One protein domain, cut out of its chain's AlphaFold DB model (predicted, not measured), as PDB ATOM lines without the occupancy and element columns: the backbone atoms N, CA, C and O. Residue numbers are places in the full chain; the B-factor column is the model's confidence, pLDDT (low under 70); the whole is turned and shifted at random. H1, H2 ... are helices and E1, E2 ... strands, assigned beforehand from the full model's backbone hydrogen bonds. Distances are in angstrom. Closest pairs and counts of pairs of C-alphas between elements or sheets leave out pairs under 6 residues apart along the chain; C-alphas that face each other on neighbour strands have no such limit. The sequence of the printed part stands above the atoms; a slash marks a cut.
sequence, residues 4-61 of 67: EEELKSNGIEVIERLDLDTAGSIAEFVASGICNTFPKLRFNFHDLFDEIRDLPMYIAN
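AT A GLANCE: This is residues 4 to 61 of the 67 residues of an uncharacterized protein of Clostridiales bacterium (UniProt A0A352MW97). A helical hairpin, H2 and H3, leads into a small two-stranded ribbon, E1 and E2, with the short helix H1 at the far end. The 58 printed residues hold three named helices and two antiparallel strands, in the order H1, E1, H2, H3, E2, a mixed class. The whole is loose, radius of gyration of the C-alphas 14.2 A, spanning 41 by 22 by 14 A.

HOW THE PARTS SIT: Start at H1, residues 4 to 9: its Leu 7 and Glu 13 of E1, residues 13 to 17, have the closest C-alphas, 6.7 A apart. Across from E1 find its antiparallel neighbour E2, residues 58 to 61, at 154 degrees; N 15 and O 59, 2.8 A apart, are within hydrogen-bond range. H2, residues 20 to 37, and H3, residues 45 to 53, touch as a helical hairpin, opposite ways at a steep tilt of 42 degrees; their closest C-alphas, of Ala 27 and Phe 49, are 5.3 A apart. H1 and H2 are apart. In H1, H2 and H3 every O i to N i+4 pair is within hydrogen-bond range.

IN THESE COORDINATES: Find C-alpha 4, where H1 begins, at (-81.195, 25.146, -8.655). From first to last C-alpha, E1 and H3 each measure 11.8 A and H2 25.2 A. E2 ends at C-alpha 61, (-90.520, 16.889, -9.738).

THE WHOLE: The farthest C-alphas, of Ser 9 and Lys 40, are 41.1 A apart. The printed part has no cut, no link is long, and no printed residue is under pLDDT 70.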
ATOM      1  N   GLU A   4     -80.393  25.931  -9.602       80.06
ATOM      2  CA  GLU A   4     -81.195  25.146  -8.655       80.06
ATOM      3  C   GLU A   4     -82.109  26.010  -7.772       80.06
ATOM      4  O   GLU A   4     -83.257  25.641  -7.524       80.06
ATOM      5  N   GLU A   5     -81.634  27.172  -7.313       84.56
ATOM      6  CA  GLU A   5     -82.443  28.105  -6.515       84.56
ATOM      7  C   GLU A   5     -83.583  28.683  -7.358       84.56
ATOM      8  O   GLU A   5     -84.717  28.811  -6.888       84.56
ATOM      9  N   GLU A   6     -83.290  28.988  -8.622       86.44
ATOM     10  CA  GLU A   6     -84.267  29.476  -9.589       86.44
ATOM     11  C   GLU A   6     -85.315  28.403  -9.912       86.44
ATOM     12  O   GLU A   6     -86.515  28.671  -9.813       86.44
ATOM     13  N   LEU A   7     -84.896  27.170 -10.205       87.06
ATOM     14  CA  LEU A   7     -85.802  26.040 -10.437       87.06
ATOM     15  C   LEU A   7     -86.709  25.798  -9.225       87.06
ATOM     16  O   LEU A   7     -87.933  25.730  -9.371       87.06
ATOM     17  N   LYS A   8     -86.136  25.798  -8.016       87.69
ATOM     18  CA  LYS A   8     -86.889  25.627  -6.769       87.69
ATOM     19  C   LYS A   8     -87.905  26.744  -6.542       87.69
ATOM     20  O   LYS A   8     -89.023  26.466  -6.111       87.69
ATOM     21  N   SER A   9     -87.562  27.995  -6.863       87.81
ATOM     22  CA  SER A   9     -88.499  29.128  -6.773       87.81
ATOM     23  C   SER A   9     -89.705  28.986  -7.711       87.81
ATOM     24  O   SER A   9     -90.788  29.474  -7.401       87.81
ATOM     25  N   ASN A  10     -89.542  28.244  -8.810       86.19
ATOM     26  CA  ASN A  10     -90.599  27.902  -9.760       86.19
ATOM     27  C   ASN A  10     -91.346  26.603  -9.395       86.19
ATOM     28  O   ASN A  10     -92.159  26.117 -10.181       86.19
ATOM     29  N   GLY A  11     -91.082  26.026  -8.217       88.19
ATOM     30  CA  GLY A  11     -91.686  24.769  -7.773       88.19
ATOM     31  C   GLY A  11     -91.146  23.530  -8.489       88.19
ATOM     32  O   GLY A  11     -91.761  22.473  -8.388       88.19
ATOM     33  N   ILE A  12     -90.030  23.655  -9.213       91.00
ATOM     34  CA  ILE A  12     -89.335  22.541  -9.858       91.00
ATOM     35  C   ILE A  12     -88.249  22.055  -8.902       91.00
ATOM     36  O   ILE A  12     -87.288  22.770  -8.615       91.00
ATOM     37  N   GLU A  13     -88.396  20.835  -8.403       91.00
ATOM     38  CA  GLU A  13     -87.420  20.215  -7.509       91.00
ATOM     39  C   GLU A  13     -86.587  19.195  -8.287       91.00
ATOM     40  O   GLU A  13     -87.105  18.175  -8.741       91.00
ATOM     41  N   VAL A  14     -85.294  19.475  -8.453       89.88
ATOM     42  CA  VAL A  14     -84.346  18.544  -9.076       89.88
ATOM     43  C   VAL A  14     -84.092  17.380  -8.118       89.88
ATOM     44  O   VAL A  14     -83.662  17.596  -6.988       89.88
ATOM     45  N   ILE A  15     -84.352  16.157  -8.578       91.94
ATOM     46  CA  ILE A  15     -84.124  14.927  -7.812       91.94
ATOM     47  C   ILE A  15     -82.685  14.465  -8.023       91.94
ATOM     48  O   ILE A  15     -81.930  14.292  -7.069       91.94
ATOM     49  N   GLU A  16     -82.301  14.278  -9.285       91.81
ATOM     50  CA  GLU A  16     -80.976  13.793  -9.655       91.81
ATOM     51  C   GLU A  16     -80.611  14.166 -11.094       91.81
ATOM     52  O   GLU A  16     -81.454  14.574 -11.899       91.81
ATOM     53  N   ARG A  17     -79.326  14.023 -11.423       91.31
ATOM     54  CA  ARG A  17     -78.843  14.156 -12.798       91.31
ATOM     55  C   ARG A  17     -79.198  12.896 -13.580       91.31
ATOM     56  O   ARG A  17     -79.005  11.792 -13.083       91.31
ATOM     57  N   LEU A  18     -79.667  13.079 -14.808       94.25
ATOM     58  CA  LEU A  18     -79.934  11.966 -15.708       94.25
ATOM     59  C   LEU A  18     -78.621  11.255 -16.071       94.25
ATOM     60  O   LEU A  18     -77.600  11.911 -16.303       94.25
ATOM     61  N   ASP A  19     -78.643   9.927 -16.114       93.44
ATOM     62  CA  ASP A  19     -77.478   9.134 -16.492       93.44
ATOM     63  C   ASP A  19     -77.108   9.334 -17.975       93.44
ATOM     64  O   ASP A  19     -77.935   9.716 -18.809       93.44
ATOM     65  N   LEU A  20     -75.835   9.092 -18.305       91.75
ATOM     66  CA  LEU A  20     -75.288   9.385 -19.634       91.75
ATOM     67  C   LEU A  20     -75.870   8.501 -20.743       91.75
ATOM     68  O   LEU A  20     -75.882   8.931 -21.899       91.75
ATOM     69  N   ASP A  21     -76.331   7.293 -20.415       94.50
ATOM     70  CA  ASP A  21     -76.858   6.343 -21.395       94.50
ATOM     71  C   ASP A  21     -78.293   6.724 -21.780       94.50
ATOM     72  O   ASP A  21     -78.635   6.801 -22.966       94.50
ATOM     73  N   THR A  22     -79.119   7.064 -20.789       94.69
ATOM     74  CA  THR A  22     -80.467   7.596 -21.014       94.69
ATOM     75  C   THR A  22     -80.409   8.954 -21.708       94.69
ATOM     76  O   THR A  22     -81.122   9.169 -22.690       94.69
ATOM     77  N   ALA A  23     -79.524   9.858 -21.271       95.00
ATOM     78  CA  ALA A  23     -79.314  11.145 -21.934       95.00
ATOM     79  C   ALA A  23     -78.858  10.970 -23.395       95.00
ATOM     80  O   ALA A  23     -79.363  11.653 -24.284       95.00
ATOM     81  N   GLY A  24     -77.964  10.012 -23.659       95.94
ATOM     82  CA  GLY A  24     -77.537   9.659 -25.014       95.94
ATOM     83  C   GLY A  24     -78.689   9.139 -25.874       95.94
ATOM     84  O   GLY A  24     -78.851   9.574 -27.009       95.94
ATOM     85  N   SER A  25     -79.548   8.284 -25.317       97.19
ATOM     86  CA  SER A  25     -80.730   7.769 -26.021       97.19
ATOM     87  C   SER A  25     -81.716   8.887 -26.393       97.19
ATOM     88  O   SER A  25     -82.274   8.895 -27.491       97.19
ATOM     89  N   ILE A  26     -81.907   9.871 -25.505       96.62
ATOM     90  CA  ILE A  26     -82.707  11.074 -25.790       96.62
ATOM     91  C   ILE A  26     -82.048  11.903 -26.894       96.62
ATOM     92  O   ILE A  26     -82.730  12.315 -27.833       96.62
ATOM     93  N   ALA A  27     -80.736  12.131 -26.806       97.50
ATOM     94  CA  ALA A  27     -79.992  12.897 -27.801       97.50
ATOM     95  C   ALA A  27     -80.091  12.266 -29.196       97.50
ATOM     96  O   ALA A  27     -80.381  12.965 -30.165       97.50
ATOM     97  N   GLU A  28     -79.948  10.942 -29.296       97.75
ATOM     98  CA  GLU A  28     -80.103  10.198 -30.550       97.75
ATOM     99  C   GLU A  28     -81.511  10.356 -31.131       97.75
ATOM    100  O   GLU A  28     -81.668  10.686 -32.312       97.75
ATOM    101  N   PHE A  29     -82.542  10.179 -30.299       97.88
ATOM    102  CA  PHE A  29     -83.931  10.324 -30.724       97.88
ATOM    103  C   PHE A  29     -84.225  11.735 -31.251       97.88
ATOM    104  O   PHE A  29     -84.807  11.888 -32.329       97.88
ATOM    105  N   VAL A  30     -83.800  12.770 -30.523       97.38
ATOM    106  CA  VAL A  30     -84.044  14.169 -30.894       97.38
ATOM    107  C   VAL A  30     -83.248  14.555 -32.143       97.38
ATOM    108  O   VAL A  30     -83.834  15.103 -33.078       97.38
ATOM    109  N   ALA A  31     -81.952  14.232 -32.212       97.56
ATOM    110  CA  ALA A  31     -81.108  14.533 -33.371       97.56
ATOM    111  C   ALA A  31     -81.642  13.860 -34.645       97.56
ATOM    112  O   ALA A  31     -81.782  14.504 -35.688       97.56
ATOM    113  N   SER A  32     -82.031  12.585 -34.549       97.19
ATOM    114  CA  SER A  32     -82.666  11.855 -35.650       97.19
ATOM    115  C   SER A  32     -83.995  12.499 -36.053       97.19
ATOM    116  O   SER A  32     -84.236  12.752 -37.236       97.19
ATOM    117  N   GLY A  33     -84.839  12.850 -35.079       97.62
ATOM    118  CA  GLY A  33     -86.109  13.537 -35.310       97.62
ATOM    119  C   GLY A  33     -85.946  14.863 -36.059       97.62
ATOM    120  O   GLY A  33     -86.672  15.115 -37.023       97.62
ATOM    121  N   ILE A  34     -84.965  15.684 -35.677       96.56
ATOM    122  CA  ILE A  34     -84.672  16.971 -36.326       96.56
ATOM    123  C   ILE A  34     -84.206  16.759 -37.770       96.56
ATOM    124  O   ILE A  34     -84.764  17.366 -38.689       96.56
ATOM    125  N   CYS A  35     -83.233  15.874 -37.993       96.44
ATOM    126  CA  CYS A  35     -82.720  15.568 -39.330       96.44
ATOM    127  C   CYS A  35     -83.822  15.045 -40.265       96.44
ATOM    128  O   CYS A  35     -83.922  15.481 -41.415       96.44
ATOM    129  N   ASN A  36     -84.689  14.165 -39.757       96.25
ATOM    130  CA  ASN A  36     -85.793  13.580 -40.519       96.25
ATOM    131  C   ASN A  36     -86.917  14.584 -40.802       96.25
ATOM    132  O   ASN A  36     -87.521  14.545 -41.873       96.25
ATOM    133  N   THR A  37     -87.195  15.495 -39.867       97.88
ATOM    134  CA  THR A  37     -88.246  16.515 -40.025       97.88
ATOM    135  C   THR A  37     -87.813  17.627 -40.981       97.88
ATOM    136  O   THR A  37     -88.629  18.143 -41.747       97.88
ATOM    137  N   PHE A  38     -86.522  17.978 -40.991       95.94
ATOM    138  CA  PHE A  38     -85.987  19.100 -41.766       95.94
ATOM    139  C   PHE A  38     -84.862  18.696 -42.738       95.94
ATOM    140  O   PHE A  38     -83.784  19.297 -42.728       95.94
ATOM    141  N   PRO A  39     -85.101  17.759 -43.675       92.25
ATOM    142  CA  PRO A  39     -84.049  17.211 -44.538       92.25
ATOM    143  C   PRO A  39     -83.410  18.260 -45.463       92.25
ATOM    144  O   PRO A  39     -82.269  18.119 -45.899       92.25
ATOM    145  N   LYS A  40     -84.129  19.352 -45.760       96.44
ATOM    146  CA  LYS A  40     -83.627  20.452 -46.599       96.44
ATOM    147  C   LYS A  40     -82.608  21.344 -45.890       96.44
ATOM    148  O   LYS A  40     -81.834  22.002 -46.578       96.44
ATOM    149  N   LEU A  41     -82.609  21.368 -44.556       94.50
ATOM    150  CA  LEU A  41     -81.676  22.175 -43.766       94.50
ATOM    151  C   LEU A  41     -80.307  21.503 -43.615       94.50
ATOM    152  O   LEU A  41     -79.357  22.169 -43.225       94.50
ATOM    153  N   ARG A  42     -80.191  20.219 -43.998       91.69
ATOM    154  CA  ARG A  42     -78.935  19.451 -44.005       91.69
ATOM    155  C   ARG A  42     -78.184  19.532 -42.673       91.69
ATOM    156  O   ARG A  42     -76.965  19.677 -42.657       91.69
ATOM    157  N   PHE A  43     -78.925  19.440 -41.571       93.31
ATOM    158  CA  PHE A  43     -78.318  19.336 -40.255       93.31
ATOM    159  C   PHE A  43     -77.420  18.101 -40.175       93.31
ATOM    160  O   PHE A  43     -77.744  17.046 -40.727       93.31
ATOM    161  N   ASN A  44     -76.285  18.248 -39.497       96.12
ATOM    162  CA  ASN A  44     -75.398  17.135 -39.210       96.12
ATOM    163  C   ASN A  44     -75.896  16.422 -37.954       96.12
ATOM    164  O   ASN A  44     -76.004  17.021 -36.888       96.12
ATOM    165  N   PHE A  45     -76.192  15.134 -38.099       96.69
ATOM    166  CA  PHE A  45     -76.646  14.303 -36.995       96.69
ATOM    167  C   PHE A  45     -75.634  14.243 -35.844       96.69
ATOM    168  O   PHE A  45     -76.050  14.335 -34.697       96.69
ATOM    169  N   HIS A  46     -74.337  14.100 -36.137       96.88
ATOM    170  CA  HIS A  46     -73.312  13.930 -35.100       96.88
ATOM    171  C   HIS A  46     -73.146  15.209 -34.285       96.88
ATOM    172  O   HIS A  46     -73.175  15.149 -33.063       96.88
ATOM    173  N   ASP A  47     -73.091  16.360 -34.962       96.50
ATOM    174  CA  ASP A  47     -72.978  17.658 -34.293       96.50
ATOM    175  C   ASP A  47     -74.199  17.904 -33.388       96.50
ATOM    176  O   ASP A  47     -74.045  18.265 -32.226       96.50
ATOM    177  N   LEU A  48     -75.417  17.627 -33.878       96.06
ATOM    178  CA  LEU A  48     -76.635  17.739 -33.066       96.06
ATOM    179  C   LEU A  48     -76.648  16.761 -31.889       96.06
ATOM    180  O   LEU A  48     -77.078  17.120 -30.798       96.06
ATOM    181  N   PHE A  49     -76.226  15.519 -32.110       97.06
ATOM    182  CA  PHE A  49     -76.174  14.511 -31.063       97.06
ATOM    183  C   PHE A  49     -75.225  14.934 -29.940       97.06
ATOM    184  O   PHE A  49     -75.632  14.905 -28.781       97.06
ATOM    185  N   ASP A  50     -74.008  15.362 -30.280       95.75
ATOM    186  CA  ASP A  50     -73.006  15.796 -29.306       95.75
ATOM    187  C   ASP A  50     -73.491  17.043 -28.550       95.75
ATOM    188  O   ASP A  50     -73.501  17.049 -27.318       95.75
ATOM    189  N   GLU A  51     -74.017  18.049 -29.262       96.06
ATOM    190  CA  GLU A  51     -74.568  19.261 -28.641       96.06
ATOM    191  C   GLU A  51     -75.720  18.955 -27.677       96.06
ATOM    192  O   GLU A  51     -75.774  19.525 -26.588       96.06
ATOM    193  N   ILE A  52     -76.642  18.059 -28.048       95.38
ATOM    194  CA  ILE A  52     -77.780  17.694 -27.194       95.38
ATOM    195  C   ILE A  52     -77.319  16.838 -26.014       95.38
ATOM    196  O   ILE A  52     -77.802  17.033 -24.900       95.38
ATOM    197  N   ARG A  53     -76.400  15.892 -26.232       94.12
ATOM    198  CA  ARG A  53     -75.889  14.990 -25.193       94.12
ATOM    199  C   ARG A  53     -75.131  15.739 -24.101       94.12
ATOM    200  O   ARG A  53     -75.227  15.359 -22.934       94.12
ATOM    201  N   ASP A  54     -74.411  16.792 -24.469       93.62
ATOM    202  CA  ASP A  54     -73.645  17.612 -23.532       93.62
ATOM    203  C   ASP A  54     -74.530  18.539 -22.681       93.62
ATOM    204  O   ASP A  54     -74.067  19.092 -21.675       93.62
ATOM    205  N   LEU A  55     -75.820  18.683 -23.019       93.62
ATOM    206  CA  LEU A  55     -76.754  19.443 -22.197       93.62
ATOM    207  C   LEU A  55     -76.917  18.793 -20.815       93.62
ATOM    208  O   LEU A  55     -77.096  17.578 -20.693       93.62
ATOM    209  N   PRO A  56     -76.920  19.592 -19.735       90.88
ATOM    210  CA  PRO A  56     -77.180  19.067 -18.408       90.88
ATOM    211  C   PRO A  56     -78.661  18.674 -18.290       90.88
ATOM    212  O   PRO A  56     -79.547  19.525 -18.226       90.88
ATOM    213  N   MET A  57     -78.924  17.367 -18.271       92.50
ATOM    214  CA  MET A  57     -80.262  16.791 -18.125       92.50
ATOM    215  C   MET A  57     -80.493  16.289 -16.697       92.50
ATOM    216  O   MET A  57     -79.597  15.711 -16.074       92.50
ATOM    217  N   TYR A  58     -81.707  16.485 -16.187       91.94
ATOM    218  CA  TYR A  58     -82.077  16.167 -14.809       91.94
ATOM    219  C   TYR A  58     -83.456  15.523 -14.744       91.94
ATOM    220  O   TYR A  58     -84.347  15.853 -15.528       91.94
ATOM    221  N   ILE A  59     -83.641  14.650 -13.758       91.50
ATOM    222  CA  ILE A  59     -84.954  14.182 -13.332       91.50
ATOM    223  C   ILE A  59     -85.448  15.161 -12.270       91.50
ATOM    224  O   ILE A  59     -84.745  15.438 -11.296       91.50
ATOM    225  N   ALA A  60     -86.647  15.706 -12.464       92.25
ATOM    226  CA  ALA A  60     -87.213  16.700 -11.567       92.25
ATOM    227  C   ALA A  60     -88.695  16.440 -11.296       92.25
ATOM    228  O   ALA A  60     -89.449  16.034 -12.184       92.25
ATOM    229  N   ASN A  61     -89.116  16.746 -10.072       91.50
ATOM    230  CA  ASN A  61     -90.520  16.889  -9.738       91.50
ATOM    231  C   ASN A  61     -91.006  18.224 -10.288       91.50
ATOM    232  O   ASN A  61     -90.560  19.294  -9.869       91.50
TER     233      ASN A  61